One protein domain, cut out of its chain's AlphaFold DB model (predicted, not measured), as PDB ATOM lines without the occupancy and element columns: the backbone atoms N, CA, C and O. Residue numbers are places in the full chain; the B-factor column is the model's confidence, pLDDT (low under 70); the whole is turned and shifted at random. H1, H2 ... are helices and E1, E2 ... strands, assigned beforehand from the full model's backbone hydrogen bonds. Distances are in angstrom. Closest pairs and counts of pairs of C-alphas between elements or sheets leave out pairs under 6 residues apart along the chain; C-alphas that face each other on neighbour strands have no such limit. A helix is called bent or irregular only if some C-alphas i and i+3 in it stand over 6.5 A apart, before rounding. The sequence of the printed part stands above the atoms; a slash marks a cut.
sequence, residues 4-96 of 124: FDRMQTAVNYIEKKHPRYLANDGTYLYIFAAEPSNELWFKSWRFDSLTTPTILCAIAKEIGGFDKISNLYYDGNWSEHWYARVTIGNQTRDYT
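Overview. This is residues 4 to 96 of the 124 residues of an uncharacterized protein of Ruminococcus sp. AF37-6AT (UniProt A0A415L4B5). A small three-stranded sheet has two helices, H1 and H3, over one face, and a long loop, residues 16 to 37, with the short helix H2 reaches away from the sheet and makes the length. The printed part has 93 residues, with H1 H2 H3 E1 H4 E2 E3 along it; the sheet, E1 E2 E3, is antiparallel and the class is mixed, helices and strands. It is compact, with a radius of gyration of the C-alphas of 14.1 A, yet elongated, spanning 46 by 26 by 19 A.

Along the chain. H1, residues 4 to 15, begins at C-alpha 4 (-56.577, -20.923, 9.233) and is 16.5 A long. H2 is residues 38 to 44, irregular, with C-alphas 39 and 42 8.7 A apart. H3, residues 51 to 63, is 18.2 A long. E1 is residues 68 to 71, H4 72 to 75 and E2 84 to 88, 13.8 A long. E3, residues 91 to 95, 13.4 A long, ends at C-alpha 95 (-51.155, -28.081, 6.263).

Arrangement. N 70 and O 85 of E1 and E2 are 2.8 A apart, within hydrogen-bond range; so are N 86 and O 93 of the hairpin E2 and E3, at 2.9 A. H1 and H3 form two layers with the sheet, helices on one face; H3 is over E1 and E2 at a height of 7.8 A, H1 only just over E2, with 3 C-alphas, at 9.5 A. Residues 6 to 10 of H1 touch H3, closest C-alphas Met 7 and Ala 60, 6.7 A, at a steep tilt of 42 degrees, opposite ways. H4 only grazes the sheet. H2 is apart from H1 and H3. In H1 and H3 every O i to N i+4 pair is within hydrogen-bond range; H2 has 0 of 3, but 3 of 4 O i to N i+3 pairs, and H4 is too short for O i to N i+4 pairs.

Size, cuts and confidence. The C-alphas farthest apart, Ala 33 and Asn 90, are 46.5 A apart. There is no cut; H1 to H2 is a long link. The pLDDT is under 70 at residues 26, 30 and 32 to 41.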
ATOM      1  N   PHE A   4     -56.492 -19.554   9.741       98.38
ATOM      2  CA  PHE A   4     -56.577 -20.923   9.233       98.38
ATOM      3  C   PHE A   4     -57.219 -20.969   7.837       98.38
ATOM      4  O   PHE A   4     -56.695 -21.633   6.945       98.38
ATOM      5  N   ASP A   5     -58.292 -20.214   7.594       97.94
ATOM      6  CA  ASP A   5     -58.925 -20.119   6.270       97.94
ATOM      7  C   ASP A   5     -57.964 -19.554   5.217       97.94
ATOM      8  O   ASP A   5     -57.954 -19.971   4.054       97.94
ATOM      9  N   ARG A   6     -57.139 -18.578   5.616       98.00
ATOM     10  CA  ARG A   6     -56.112 -17.985   4.748       98.00
ATOM     11  C   ARG A   6     -55.030 -19.009   4.401       98.00
ATOM     12  O   ARG A   6     -54.640 -19.076   3.236       98.00
ATOM     13  N   MET A   7     -54.612 -19.839   5.362       98.06
ATOM     14  CA  MET A   7     -53.696 -20.961   5.115       98.06
ATOM     15  C   MET A   7     -54.292 -21.966   4.129       98.06
ATOM     16  O   MET A   7     -53.658 -22.279   3.122       98.06
ATOM     17  N   GLN A   8     -55.535 -22.404   4.351       97.94
ATOM     18  CA  GLN A   8     -56.199 -23.333   3.436       97.94
ATOM     19  C   GLN A   8     -56.345 -22.740   2.029       97.94
ATOM     20  O   GLN A   8     -56.171 -23.433   1.033       97.94
ATOM     21  N   THR A   9     -56.619 -21.439   1.922       97.19
ATOM     22  CA  THR A   9     -56.702 -20.752   0.626       97.19
ATOM     23  C   THR A   9     -55.364 -20.757  -0.112       97.19
ATOM     24  O   THR A   9     -55.345 -20.958  -1.327       97.19
ATOM     25  N   ALA A  10     -54.248 -20.580   0.603       94.88
ATOM     26  CA  ALA A  10     -52.913 -20.676   0.020       94.88
ATOM     27  C   ALA A  10     -52.608 -22.100  -0.473       94.88
ATOM     28  O   ALA A  10     -52.159 -22.259  -1.608       94.88
ATOM     29  N   VAL A  11     -52.926 -23.125   0.327       95.06
ATOM     30  CA  VAL A  11     -52.805 -24.539  -0.073       95.06
ATOM     31  C   VAL A  11     -53.625 -24.812  -1.332       95.06
ATOM     32  O   VAL A  11     -53.065 -25.204  -2.351       95.06
ATOM     33  N   ASN A  12     -54.915 -24.468  -1.320       94.56
ATOM     34  CA  ASN A  12     -55.813 -24.661  -2.461       94.56
ATOM     35  C   ASN A  12     -55.307 -23.949  -3.727       94.56
ATOM     36  O   ASN A  12     -55.509 -24.427  -4.844       94.56
ATOM     37  N   TYR A  13     -54.692 -22.770  -3.585       92.06
ATOM     38  CA  TYR A  13     -54.102 -22.054  -4.714       92.06
ATOM     39  C   TYR A  13     -52.895 -22.798  -5.291       92.06
ATOM     40  O   TYR A  13     -52.795 -22.905  -6.513       92.06
ATOM     41  N   ILE A  14     -52.004 -23.311  -4.439       89.94
ATOM     42  CA  ILE A  14     -50.811 -24.061  -4.855       89.94
ATOM     43  C   ILE A  14     -51.218 -25.383  -5.505       89.94
ATOM     44  O   ILE A  14     -50.751 -25.684  -6.598       89.94
ATOM     45  N   GLU A  15     -52.146 -26.130  -4.908       88.06
ATOM     46  CA  GLU A  15     -52.637 -27.401  -5.454       88.06
ATOM     47  C   GLU A  15     -53.262 -27.240  -6.847       88.06
ATOM     48  O   GLU A  15     -53.007 -28.048  -7.738       88.06
ATOM     49  N   LYS A  16     -53.984 -26.137  -7.097       87.69
ATOM     50  CA  LYS A  16     -54.513 -25.789  -8.433       87.69
ATOM     51  C   LYS A  16     -53.434 -25.562  -9.496       87.69
ATOM     52  O   LYS A  16     -53.758 -25.469 -10.678       87.69
ATOM     53  N   LYS A  17     -52.169 -25.415  -9.105       85.00
ATOM     54  CA  LYS A  17     -51.025 -25.306 -10.023       85.00
ATOM     55  C   LYS A  17     -50.382 -26.658 -10.319       85.00
ATOM     56  O   LYS A  17     -49.434 -26.695 -11.098       85.00
ATOM     57  N   HIS A  18     -50.932 -27.738  -9.761       80.06
ATOM     58  CA  HIS A  18     -50.470 -29.113  -9.926       80.06
ATOM     59  C   HIS A  18     -48.993 -29.264  -9.524       80.06
ATOM     60  O   HIS A  18     -48.138 -29.498 -10.387       80.06
ATOM     61  N   PRO A  19     -48.673 -29.074  -8.225       81.94
ATOM     62  CA  PRO A  19     -47.311 -29.194  -7.728       81.94
ATOM     63  C   PRO A  19     -46.783 -30.612  -7.980       81.94
ATOM     64  O   PRO A  19     -47.506 -31.600  -7.856       81.94
ATOM     65  N   ARG A  20     -45.512 -30.715  -8.360       79.25
ATOM     66  CA  ARG A  20     -44.830 -31.969  -8.701       79.25
ATOM     67  C   ARG A  20     -43.721 -32.255  -7.703       79.25
ATOM     68  O   ARG A  20     -43.086 -31.326  -7.216       79.25
ATOM     69  N   TYR A  21     -43.450 -33.528  -7.434       78.88
ATOM     70  CA  TYR A  21     -42.309 -33.869  -6.593       78.88
ATOM     71  C   TYR A  21     -40.989 -33.533  -7.313       78.88
ATOM     72  O   TYR A  21     -40.900 -33.686  -8.541       78.88
ATOM     73  N   LEU A  22     -39.973 -33.071  -6.578       75.69
ATOM     74  CA  LEU A  22     -38.616 -32.883  -7.106       75.69
ATOM     75  C   LEU A  22     -38.066 -34.216  -7.630       75.69
ATOM     76  O   LEU A  22     -38.182 -35.249  -6.974       75.69
ATOM     77  N   ALA A  23     -37.475 -34.214  -8.826       72.81
ATOM     78  CA  ALA A  23     -36.902 -35.439  -9.372       72.81
ATOM     79  C   ALA A  23     -35.757 -35.906  -8.462       72.81
ATOM     80  O   ALA A  23     -34.891 -35.108  -8.116       72.81
ATOM     81  N   ASN A  24     -35.766 -37.172  -8.046       71.38
ATOM     82  CA  ASN A  24     -34.733 -37.731  -7.179       71.38
ATOM     83  C   ASN A  24     -34.480 -39.211  -7.501       71.38
ATOM     84  O   ASN A  24     -35.376 -39.886  -8.006       71.38
ATOM     85  N   ASP A  25     -33.273 -39.698  -7.210       72.56
ATOM     86  CA  ASP A  25     -32.879 -41.115  -7.334       72.56
ATOM     87  C   ASP A  25     -32.576 -41.776  -5.974       72.56
ATOM     88  O   ASP A  25     -31.949 -42.832  -5.904       72.56
ATOM     89  N   GLY A  26     -32.987 -41.132  -4.878       68.19
ATOM     90  CA  GLY A  26     -32.655 -41.528  -3.508       68.19
ATOM     91  C   GLY A  26     -31.286 -41.053  -3.001       68.19
ATOM     92  O   GLY A  26     -31.038 -41.147  -1.802       68.19
ATOM     93  N   THR A  27     -30.420 -40.506  -3.860       74.69
ATOM     94  CA  THR A  27     -29.119 -39.922  -3.472       74.69
ATOM     95  C   THR A  27     -29.041 -38.435  -3.811       74.69
ATOM     96  O   THR A  27     -28.554 -37.640  -3.008       74.69
ATOM     97  N   TYR A  28     -29.543 -38.049  -4.983       72.31
ATOM     98  CA  TYR A  28     -29.472 -36.690  -5.507       72.31
ATOM     99  C   TYR A  28     -30.845 -36.164  -5.925       72.31
ATOM    100  O   TYR A  28     -31.721 -36.914  -6.357       72.31
ATOM    101  N   LEU A  29     -30.998 -34.842  -5.820       73.31
ATOM    102  CA  LEU A  29     -32.098 -34.092  -6.419       73.31
ATOM    103  C   LEU A  29     -31.677 -33.606  -7.809       73.31
ATOM    104  O   LEU A  29     -30.586 -33.062  -7.983       73.31
ATOM    105  N   TYR A  30     -32.567 -33.758  -8.783       69.94
ATOM    106  CA  TYR A  30     -32.371 -33.359 -10.169       69.94
ATOM    107  C   TYR A  30     -33.333 -32.236 -10.544       69.94
ATOM    108  O   TYR A  30     -34.519 -32.254 -10.208       69.94
ATOM    109  N   ILE A  31     -32.812 -31.281 -11.305       71.12
ATOM    110  CA  ILE A  31     -33.575 -30.198 -11.925       71.12
ATOM    111  C   ILE A  31     -33.244 -30.165 -13.410       71.12
ATOM    112  O   ILE A  31     -32.129 -30.511 -13.812       71.12
ATOM    113  N   PHE A  32     -34.200 -29.776 -14.251       67.75
ATOM    114  CA  PHE A  32     -33.904 -29.653 -15.675       67.75
ATOM    115  C   PHE A  32     -32.986 -28.451 -15.909       67.75
ATOM    116  O   PHE A  32     -33.197 -27.386 -15.344       67.75
ATOM    117  N   ALA A  33     -32.007 -28.572 -16.808       67.19
ATOM    118  CA  ALA A  33     -31.117 -27.453 -17.139       67.19
ATOM    119  C   ALA A  33     -31.866 -26.212 -17.676       67.19
ATOM    120  O   ALA A  33     -31.372 -25.094 -17.574       67.19
ATOM    121  N   ALA A  34     -33.056 -26.413 -18.251       69.31
ATOM    122  CA  ALA A  34     -33.933 -25.349 -18.732       69.31
ATOM    123  C   ALA A  34     -34.871 -24.782 -17.648       69.31
ATOM    124  O   ALA A  34     -35.623 -23.846 -17.927       69.31
ATOM    125  N   GLU A  35     -34.882 -25.347 -16.437       65.75
ATOM    126  CA  GLU A  35     -35.707 -24.829 -15.353       65.75
ATOM    127  C   GLU A  35     -35.110 -23.554 -14.753       65.75
ATOM    128  O   GLU A  35     -33.894 -23.438 -14.590       65.75
ATOM    129  N   PRO A  36     -35.962 -22.571 -14.413       62.84
ATOM    130  CA  PRO A  36     -35.516 -21.410 -13.661       62.84
ATOM    131  C   PRO A  36     -34.958 -21.854 -12.302       62.84
ATOM    132  O   PRO A  36     -35.421 -22.848 -11.749       62.84
ATOM    133  N   SER A  37     -33.992 -21.089 -11.774       65.12
ATOM    134  CA  SER A  37     -33.345 -21.323 -10.471       65.12
ATOM    135  C   SER A  37     -34.316 -21.831  -9.396       65.12
ATOM    136  O   SER A  37     -35.441 -21.336  -9.291       65.12
ATOM    137  N   ASN A  38     -33.847 -22.749  -8.545       61.06
ATOM    138  CA  ASN A  38     -34.603 -23.305  -7.414       61.06
ATOM    139  C   ASN A  38     -35.076 -22.246  -6.408       61.06
ATOM    140  O   ASN A  38     -36.040 -22.472  -5.683       61.06
ATOM    141  N   GLU A  39     -34.453 -21.067  -6.405       61.88
ATOM    142  CA  GLU A  39     -34.916 -19.900  -5.642       61.88
ATOM    143  C   GLU A  39     -36.312 -19.421  -6.086       61.88
ATOM    144  O   GLU A  39     -37.021 -18.744  -5.345       61.88
ATOM    145  N   LEU A  40     -36.739 -19.797  -7.294       65.19
ATOM    146  CA  LEU A  40     -38.005 -19.430  -7.920       65.19
ATOM    147  C   LEU A  40     -38.954 -20.633  -7.969       65.19
ATOM    148  O   LEU A  40     -39.535 -20.929  -9.013       65.19
ATOM    149  N   TRP A  41     -39.130 -21.329  -6.846       65.50
ATOM    150  CA  TRP A  41     -40.005 -22.506  -6.695       65.50
ATOM    151  C   TRP A  41     -41.417 -22.323  -7.293       65.50
ATOM    152  O   TRP A  41     -41.991 -23.250  -7.864       65.50
ATOM    153  N   PHE A  42     -41.957 -21.101  -7.258       70.00
ATOM    154  CA  PHE A  42     -43.253 -20.738  -7.848       70.00
ATOM    155  C   PHE A  42     -43.270 -20.756  -9.388       70.00
ATOM    156  O   PHE A  42     -44.324 -20.593 -10.001       70.00
ATOM    157  N   LYS A  43     -42.111 -20.913 -10.036       70.44
ATOM    158  CA  LYS A  43     -41.987 -21.084 -11.486       70.44
ATOM    159  C   LYS A  43     -41.904 -22.553 -11.889       70.44
ATOM    160  O   LYS A  43     -42.515 -22.928 -12.886       70.44
ATOM    161  N   SER A  44     -41.160 -23.375 -11.147       72.94
ATOM    162  CA  SER A  44     -40.997 -24.804 -11.461       72.94
ATOM    163  C   SER A  44     -42.165 -25.661 -10.959       72.94
ATOM    164  O   SER A  44     -42.407 -26.744 -11.508       72.94
ATOM    165  N   TRP A  45     -42.890 -25.168  -9.943       80.00
ATOM    166  CA  TRP A  45     -43.938 -25.886  -9.210       80.00
ATOM    167  C   TRP A  45     -43.462 -27.253  -8.715       80.00
ATOM    168  O   TRP A  45     -44.229 -28.215  -8.703       80.00
ATOM    169  N   ARG A  46     -42.175 -27.352  -8.359       80.25
ATOM    170  CA  ARG A  46     -41.571 -28.569  -7.825       80.25
ATOM    171  C   ARG A  46     -41.229 -28.409  -6.357       80.25
ATOM    172  O   ARG A  46     -40.597 -27.428  -5.978       80.25
ATOM    173  N   PHE A  47     -41.646 -29.391  -5.573       84.38
ATOM    174  CA  PHE A  47     -41.531 -29.397  -4.124       84.38
ATOM    175  C   PHE A  47     -41.166 -30.796  -3.638       84.38
ATOM    176  O   PHE A  47     -41.295 -31.779  -4.359       84.38
ATOM    177  N   ASP A  48     -40.725 -30.879  -2.403       85.25
ATOM    178  CA  ASP A  48     -40.484 -32.110  -1.669       85.25
ATOM    179  C   ASP A  48     -41.026 -31.954  -0.243       85.25
ATOM    180  O   ASP A  48     -41.641 -30.939   0.116       85.25
ATOM    181  N   SER A  49     -40.808 -32.974   0.576       88.69
ATOM    182  CA  SER A  49     -41.284 -32.983   1.951       88.69
ATOM    183  C   SER A  49     -40.540 -32.013   2.874       88.69
ATOM    184  O   SER A  49     -41.052 -31.725   3.948       88.69
ATOM    185  N   LEU A  50     -39.401 -31.445   2.460       89.38
ATOM    186  CA  LEU A  50     -38.685 -30.391   3.191       89.38
ATOM    187  C   LEU A  50     -39.194 -28.991   2.816       89.38
ATOM    188  O   LEU A  50     -39.486 -28.142   3.665       89.38
ATOM    189  N   THR A  51     -39.274 -28.724   1.520       89.06
ATOM    190  CA  THR A  51     -39.641 -27.423   0.954       89.06
ATOM    191  C   THR A  51     -41.114 -27.106   1.187       89.06
ATOM    192  O   THR A  51     -41.437 -25.954   1.478       89.06
ATOM    193  N   THR A  52     -41.994 -28.112   1.160       92.25
ATOM    194  CA  THR A  52     -43.431 -27.962   1.446       92.25
ATOM    195  C   THR A  52     -43.695 -27.290   2.801       92.25
ATOM    196  O   THR A  52     -44.243 -26.180   2.820       92.25
ATOM    197  N   PRO A  53     -43.292 -27.874   3.948       95.56
ATOM    198  CA  PRO A  53     -43.556 -27.263   5.246       95.56
ATOM    199  C   PRO A  53     -42.759 -25.970   5.454       95.56
ATOM    200  O   PRO A  53     -43.236 -25.063   6.135       95.56
ATOM    201  N   THR A  54     -41.595 -25.823   4.812       94.56
ATOM    202  CA  THR A  54     -40.802 -24.584   4.853       94.56
ATOM    203  C   THR A  54     -41.561 -23.403   4.244       94.56
ATOM    204  O   THR A  54     -41.673 -22.345   4.870       94.56
ATOM    205  N   ILE A  55     -42.136 -23.583   3.052       93.56
ATOM    206  CA  ILE A  55     -42.925 -22.552   2.365       93.56
ATOM    207  C   ILE A  55     -44.209 -22.255   3.140       93.56
ATOM    208  O   ILE A  55     -44.548 -21.089   3.334       93.56
ATOM    209  N   LEU A  56     -44.900 -23.281   3.638       96.81
ATOM    210  CA  LEU A  56     -46.114 -23.090   4.436       96.81
ATOM    211  C   LEU A  56     -45.844 -22.334   5.740       96.81
ATOM    212  O   LEU A  56     -46.639 -21.475   6.113       96.81
ATOM    213  N   CYS A  57     -44.710 -22.576   6.401       98.06
ATOM    214  CA  CYS A  57     -44.311 -21.798   7.573       98.06
ATOM    215  C   CYS A  57     -44.020 -20.332   7.224       98.06
ATOM    216  O   CYS A  57     -44.356 -19.445   8.006       98.06
ATOM    217  N   ALA A  58     -43.410 -20.056   6.066       96.81
ATOM    218  CA  ALA A  58     -43.213 -18.686   5.595       96.81
ATOM    219  C   ALA A  58     -44.558 -17.994   5.321       96.81
ATOM    220  O   ALA A  58     -44.792 -16.893   5.809       96.81
ATOM    221  N   ILE A  59     -45.485 -18.677   4.642       97.00
ATOM    222  CA  ILE A  59     -46.846 -18.178   4.402       97.00
ATOM    223  C   ILE A  59     -47.575 -17.912   5.727       97.00
ATOM    224  O   ILE A  59     -48.197 -16.865   5.877       97.00
ATOM    225  N   ALA A  60     -47.475 -18.812   6.710       98.38
ATOM    226  CA  ALA A  60     -48.091 -18.629   8.022       98.38
ATOM    227  C   ALA A  60     -47.554 -17.386   8.753       98.38
ATOM    228  O   ALA A  60     -48.334 -16.647   9.358       98.38
ATOM    229  N   LYS A  61     -46.244 -17.116   8.658       98.25
ATOM    230  CA  LYS A  61     -45.622 -15.902   9.214       98.25
ATOM    231  C   LYS A  61     -46.163 -14.633   8.553       98.25
ATOM    232  O   LYS A  61     -46.511 -13.699   9.266       98.25
ATOM    233  N   GLU A  62     -46.296 -14.629   7.226       97.94
ATOM    234  CA  GLU A  62     -46.866 -13.502   6.467       97.94
ATOM    235  C   GLU A  62     -48.367 -13.301   6.735       97.94
ATOM    236  O   GLU A  62     -48.869 -12.178   6.765       97.94
ATOM    237  N   ILE A  63     -49.117 -14.386   6.945       98.06
ATOM    238  CA  ILE A  63     -50.534 -14.318   7.327       98.06
ATOM    239  C   ILE A  63     -50.688 -13.678   8.712       98.06
ATOM    240  O   ILE A  63     -51.588 -12.846   8.883       98.06
ATOM    241  N   GLY A  64     -49.816 -14.050   9.656       97.50
ATOM    242  CA  GLY A  64     -49.825 -13.589  11.041       97.50
ATOM    243  C   GLY A  64     -50.994 -14.138  11.871       97.50
ATOM    244  O   GLY A  64     -51.921 -14.760  11.355       97.50
ATOM    245  N   GLY A  65     -50.962 -13.893  13.185       97.06
ATOM    246  CA  GLY A  65     -52.050 -14.274  14.101       97.06
ATOM    247  C   GLY A  65     -52.012 -15.718  14.613       97.06
ATOM    248  O   GLY A  65     -52.999 -16.168  15.186       97.06
ATOM    249  N   PHE A  66     -50.899 -16.430  14.419       98.38
ATOM    250  CA  PHE A  66     -50.647 -17.743  15.018       98.38
ATOM    251  C   PHE A  66     -49.775 -17.610  16.267       98.38
ATOM    252  O   PHE A  66     -48.770 -16.900  16.240       98.38
ATOM    253  N   ASP A  67     -50.113 -18.347  17.323       98.31
ATOM    254  CA  ASP A  67     -49.315 -18.420  18.554       98.31
ATOM    255  C   ASP A  67     -48.070 -19.292  18.360       98.31
ATOM    256  O   ASP A  67     -47.016 -19.051  18.950       98.31
ATOM    257  N   LYS A  68     -48.189 -20.322  17.512       98.38
ATOM    258  CA  LYS A  68     -47.100 -21.236  17.168       98.38
ATOM    259  C   LYS A  68     -47.151 -21.606  15.692       98.38
ATOM    260  O   LYS A  68     -48.221 -21.871  15.149       98.38
ATOM    261  N   ILE A  69     -45.972 -21.662  15.077       98.62
ATOM    262  CA  ILE A  69     -45.739 -22.156  13.719       98.62
ATOM    263  C   ILE A  69     -44.578 -23.149  13.813       98.62
ATOM    264  O   ILE A  69     -43.495 -22.769  14.255       98.62
ATOM    265  N   SER A  70     -44.805 -24.398  13.416       98.25
ATOM    266  CA  SER A  70     -43.820 -25.480  13.469       98.25
ATOM    267  C   SER A  70     -43.636 -26.128  12.108       98.25
ATOM    268  O   SER A  70     -44.606 -26.489  11.437       98.25
ATOM    269  N   ASN A  71     -42.374 -26.312  11.733       98.12
ATOM    270  CA  ASN A  71     -41.994 -27.058  10.544       98.12
ATOM    271  C   ASN A  71     -41.740 -28.503  10.973       98.12
ATOM    272  O   ASN A  71     -40.688 -28.797  11.542       98.12
ATOM    273  N   LEU A  72     -42.695 -29.405  10.728       97.56
ATOM    274  CA  LEU A  72     -42.606 -30.772  11.244       97.56
ATOM    275  C   LEU A  72     -41.525 -31.612  10.558       97.56
ATOM    276  O   LEU A  72     -41.208 -32.682  11.068       97.56
ATOM    277  N   TYR A  73     -40.894 -31.112   9.489       94.94
ATOM    278  CA  TYR A  73     -39.670 -31.712   8.959       94.94
ATOM    279  C   TYR A  73     -38.541 -31.726   9.998       94.94
ATOM    280  O   TYR A  73     -37.765 -32.676  10.064       94.94
ATOM    281  N   TYR A  74     -38.456 -30.669  10.810       95.81
ATOM    282  CA  TYR A  74     -37.438 -30.514  11.851       95.81
ATOM    283  C   TYR A  74     -37.993 -30.763  13.255       95.81
ATOM    284  O   TYR A  74     -37.300 -31.326  14.098       95.81
ATOM    285  N   ASP A  75     -39.233 -30.339  13.500       96.56
ATOM    286  CA  ASP A  75     -39.841 -30.325  14.834       96.56
ATOM    287  C   ASP A  75     -40.684 -31.580  15.134       96.56
ATOM    288  O   ASP A  75     -41.098 -31.781  16.278       96.56
ATOM    289  N   GLY A  76     -41.022 -32.373  14.111       92.31
ATOM    290  CA  GLY A  76     -41.961 -33.495  14.189       92.31
ATOM    291  C   GLY A  76     -41.306 -34.865  14.014       92.31
ATOM    292  O   GLY A  76     -40.088 -34.997  13.897       92.31
ATOM    293  N   ASN A  77     -42.133 -35.912  13.989       93.81
ATOM    294  CA  ASN A  77     -41.672 -37.257  13.648       93.81
ATOM    295  C   ASN A  77     -41.553 -37.433  12.134       93.81
ATOM    296  O   ASN A  77     -42.220 -36.751  11.356       93.81
ATOM    297  N   TRP A  78     -40.804 -38.455  11.706       90.38
ATOM    298  CA  TRP A  78     -40.708 -38.803  10.287       90.38
ATOM    299  C   TRP A  78     -42.076 -39.072   9.635       90.38
ATOM    300  O   TRP A  78     -42.266 -38.771   8.468       90.38
ATOM    301  N   SER A  79     -43.077 -39.569  10.361       92.00
ATOM    302  CA  SER A  79     -44.435 -39.761   9.819       92.00
ATOM    303  C   SER A  79     -45.221 -38.463   9.579       92.00
ATOM    304  O   SER A  79     -46.326 -38.513   9.051       92.00
ATOM    305  N   GLU A  80     -44.693 -37.318  10.005       93.88
ATOM    306  CA  GLU A  80     -45.340 -36.003   9.927       93.88
ATOM    307  C   GLU A  80     -44.488 -34.989   9.143       93.88
ATOM    308  O   GLU A  80     -44.868 -33.825   9.025       93.88
ATOM    309  N   HIS A  81     -43.335 -35.412   8.611       93.75
ATOM    310  CA  HIS A  81     -42.267 -34.510   8.171       93.75
ATOM    311  C   HIS A  81     -42.655 -33.562   7.026       93.75
ATOM    312  O   HIS A  81     -41.990 -32.556   6.820       93.75
ATOM    313  N   TRP A  82     -43.735 -33.846   6.299       93.69
ATOM    314  CA  TRP A  82     -44.246 -33.011   5.209       93.69
ATOM    315  C   TRP A  82     -45.249 -31.929   5.650       93.69
ATOM    316  O   TRP A  82     -45.742 -31.184   4.801       93.69
ATOM    317  N   TYR A  83     -45.576 -31.822   6.943       97.69
ATOM    318  CA  TYR A  83     -46.573 -30.868   7.444       97.69
ATOM    319  C   TYR A  83     -45.967 -29.587   8.028       97.69
ATOM    320  O   TYR A  83     -44.972 -29.596   8.755       97.69
ATOM    321  N   ALA A  84     -46.645 -28.467   7.780       98.25
ATOM    322  CA  ALA A  84     -46.541 -27.276   8.612       98.25
ATOM    323  C   ALA A  84     -47.699 -27.260   9.612       98.25
ATOM    324  O   ALA A  84     -48.864 -27.325   9.216       98.25
ATOM    325  N   ARG A  85     -47.376 -27.136  10.898       98.62
ATOM    326  CA  ARG A  85     -48.342 -27.129  12.001       98.62
ATOM    327  C   ARG A  85     -48.482 -25.725  12.564       98.62
ATOM    328  O   ARG A  85     -47.484 -25.104  12.925       98.62
ATOM    329  N   VAL A  86     -49.711 -25.232  12.665       98.62
ATOM    330  CA  VAL A  86     -50.008 -23.900  13.210       98.62
ATOM    331  C   VAL A  86     -51.056 -23.968  14.314       98.62
ATOM    332  O   VAL A  86     -51.984 -24.777  14.247       98.62
ATOM    333  N   THR A  87     -50.915 -23.109  15.326       98.56
ATOM    334  CA  THR A  87     -51.757 -23.117  16.534       98.56
ATOM    335  C   THR A  87     -52.292 -21.722  16.860       98.56
ATOM    336  O   THR A  87     -51.552 -20.742  16.767       98.56
ATOM    337  N   ILE A  88     -53.567 -21.649  17.263       98.31
ATOM    338  CA  ILE A  88     -54.217 -20.476  17.875       98.31
ATOM    339  C   ILE A  88     -54.989 -20.961  19.108       98.31
ATOM    340  O   ILE A  88     -55.923 -21.762  18.994       98.31
ATOM    341  N   GLY A  89     -54.600 -20.503  20.294       97.12
ATOM    342  CA  GLY A  89     -55.097 -20.999  21.574       97.12
ATOM    343  C   GLY A  89     -54.929 -22.515  21.684       97.12
ATOM    344  O   GLY A  89     -53.827 -23.045  21.594       97.12
ATOM    345  N   ASN A  90     -56.049 -23.223  21.839       97.50
ATOM    346  CA  ASN A  90     -56.073 -24.687  21.953       97.50
ATOM    347  C   ASN A  90     -56.325 -25.404  20.615       97.50
ATOM    348  O   ASN A  90     -56.494 -26.623  20.598       97.50
ATOM    349  N   GLN A  91     -56.411 -24.673  19.500       98.12
ATOM    350  CA  GLN A  91     -56.671 -25.248  18.183       98.12
ATOM    351  C   GLN A  91     -55.382 -25.352  17.379       98.12
ATOM    352  O   GLN A  91     -54.678 -24.361  17.199       98.12
ATOM    353  N   THR A  92     -55.124 -26.541  16.843       98.19
ATOM    354  CA  THR A  92     -53.972 -26.833  15.988       98.19
ATOM    355  C   THR A  92     -54.457 -27.388  14.656       98.19
ATOM    356  O   THR A  92     -55.386 -28.197  14.629       98.19
ATOM    357  N   ARG A  93     -53.836 -26.958  13.557       98.38
ATOM    358  CA  ARG A  93     -54.076 -27.499  12.215       98.38
ATOM    359  C   ARG A  93     -52.762 -27.745  11.491       98.38
ATOM    360  O   ARG A  93     -51.836 -26.939  11.593       98.38
ATOM    361  N   ASP A  94     -52.752 -28.824  10.723       98.31
ATOM    362  CA  ASP A  94     -51.640 -29.209   9.866       98.31
ATOM    363  C   ASP A  94     -51.995 -28.928   8.413       98.31
ATOM    364  O   ASP A  94     -53.108 -29.203   7.967       98.31
ATOM    365  N   TYR A  95     -51.033 -28.383   7.680       97.94
ATOM    366  CA  TYR A  95     -51.155 -28.081   6.263       97.94
ATOM    367  C   TYR A  95     -50.024 -28.754   5.500       97.94
ATOM    368  O   TYR A  95     -48.877 -28.777   5.950       97.94
ATOM    369  N   THR A  96     -50.349 -29.273   4.323       95.38
ATOM    370  CA  THR A  96     -49.393 -29.810   3.357       95.38
ATOM    371  C   THR A  96     -49.920 -29.551   1.952       95.38
ATOM    372  O   THR A  96     -51.123 -29.401   1.752       95.38
TER     373      THR A  96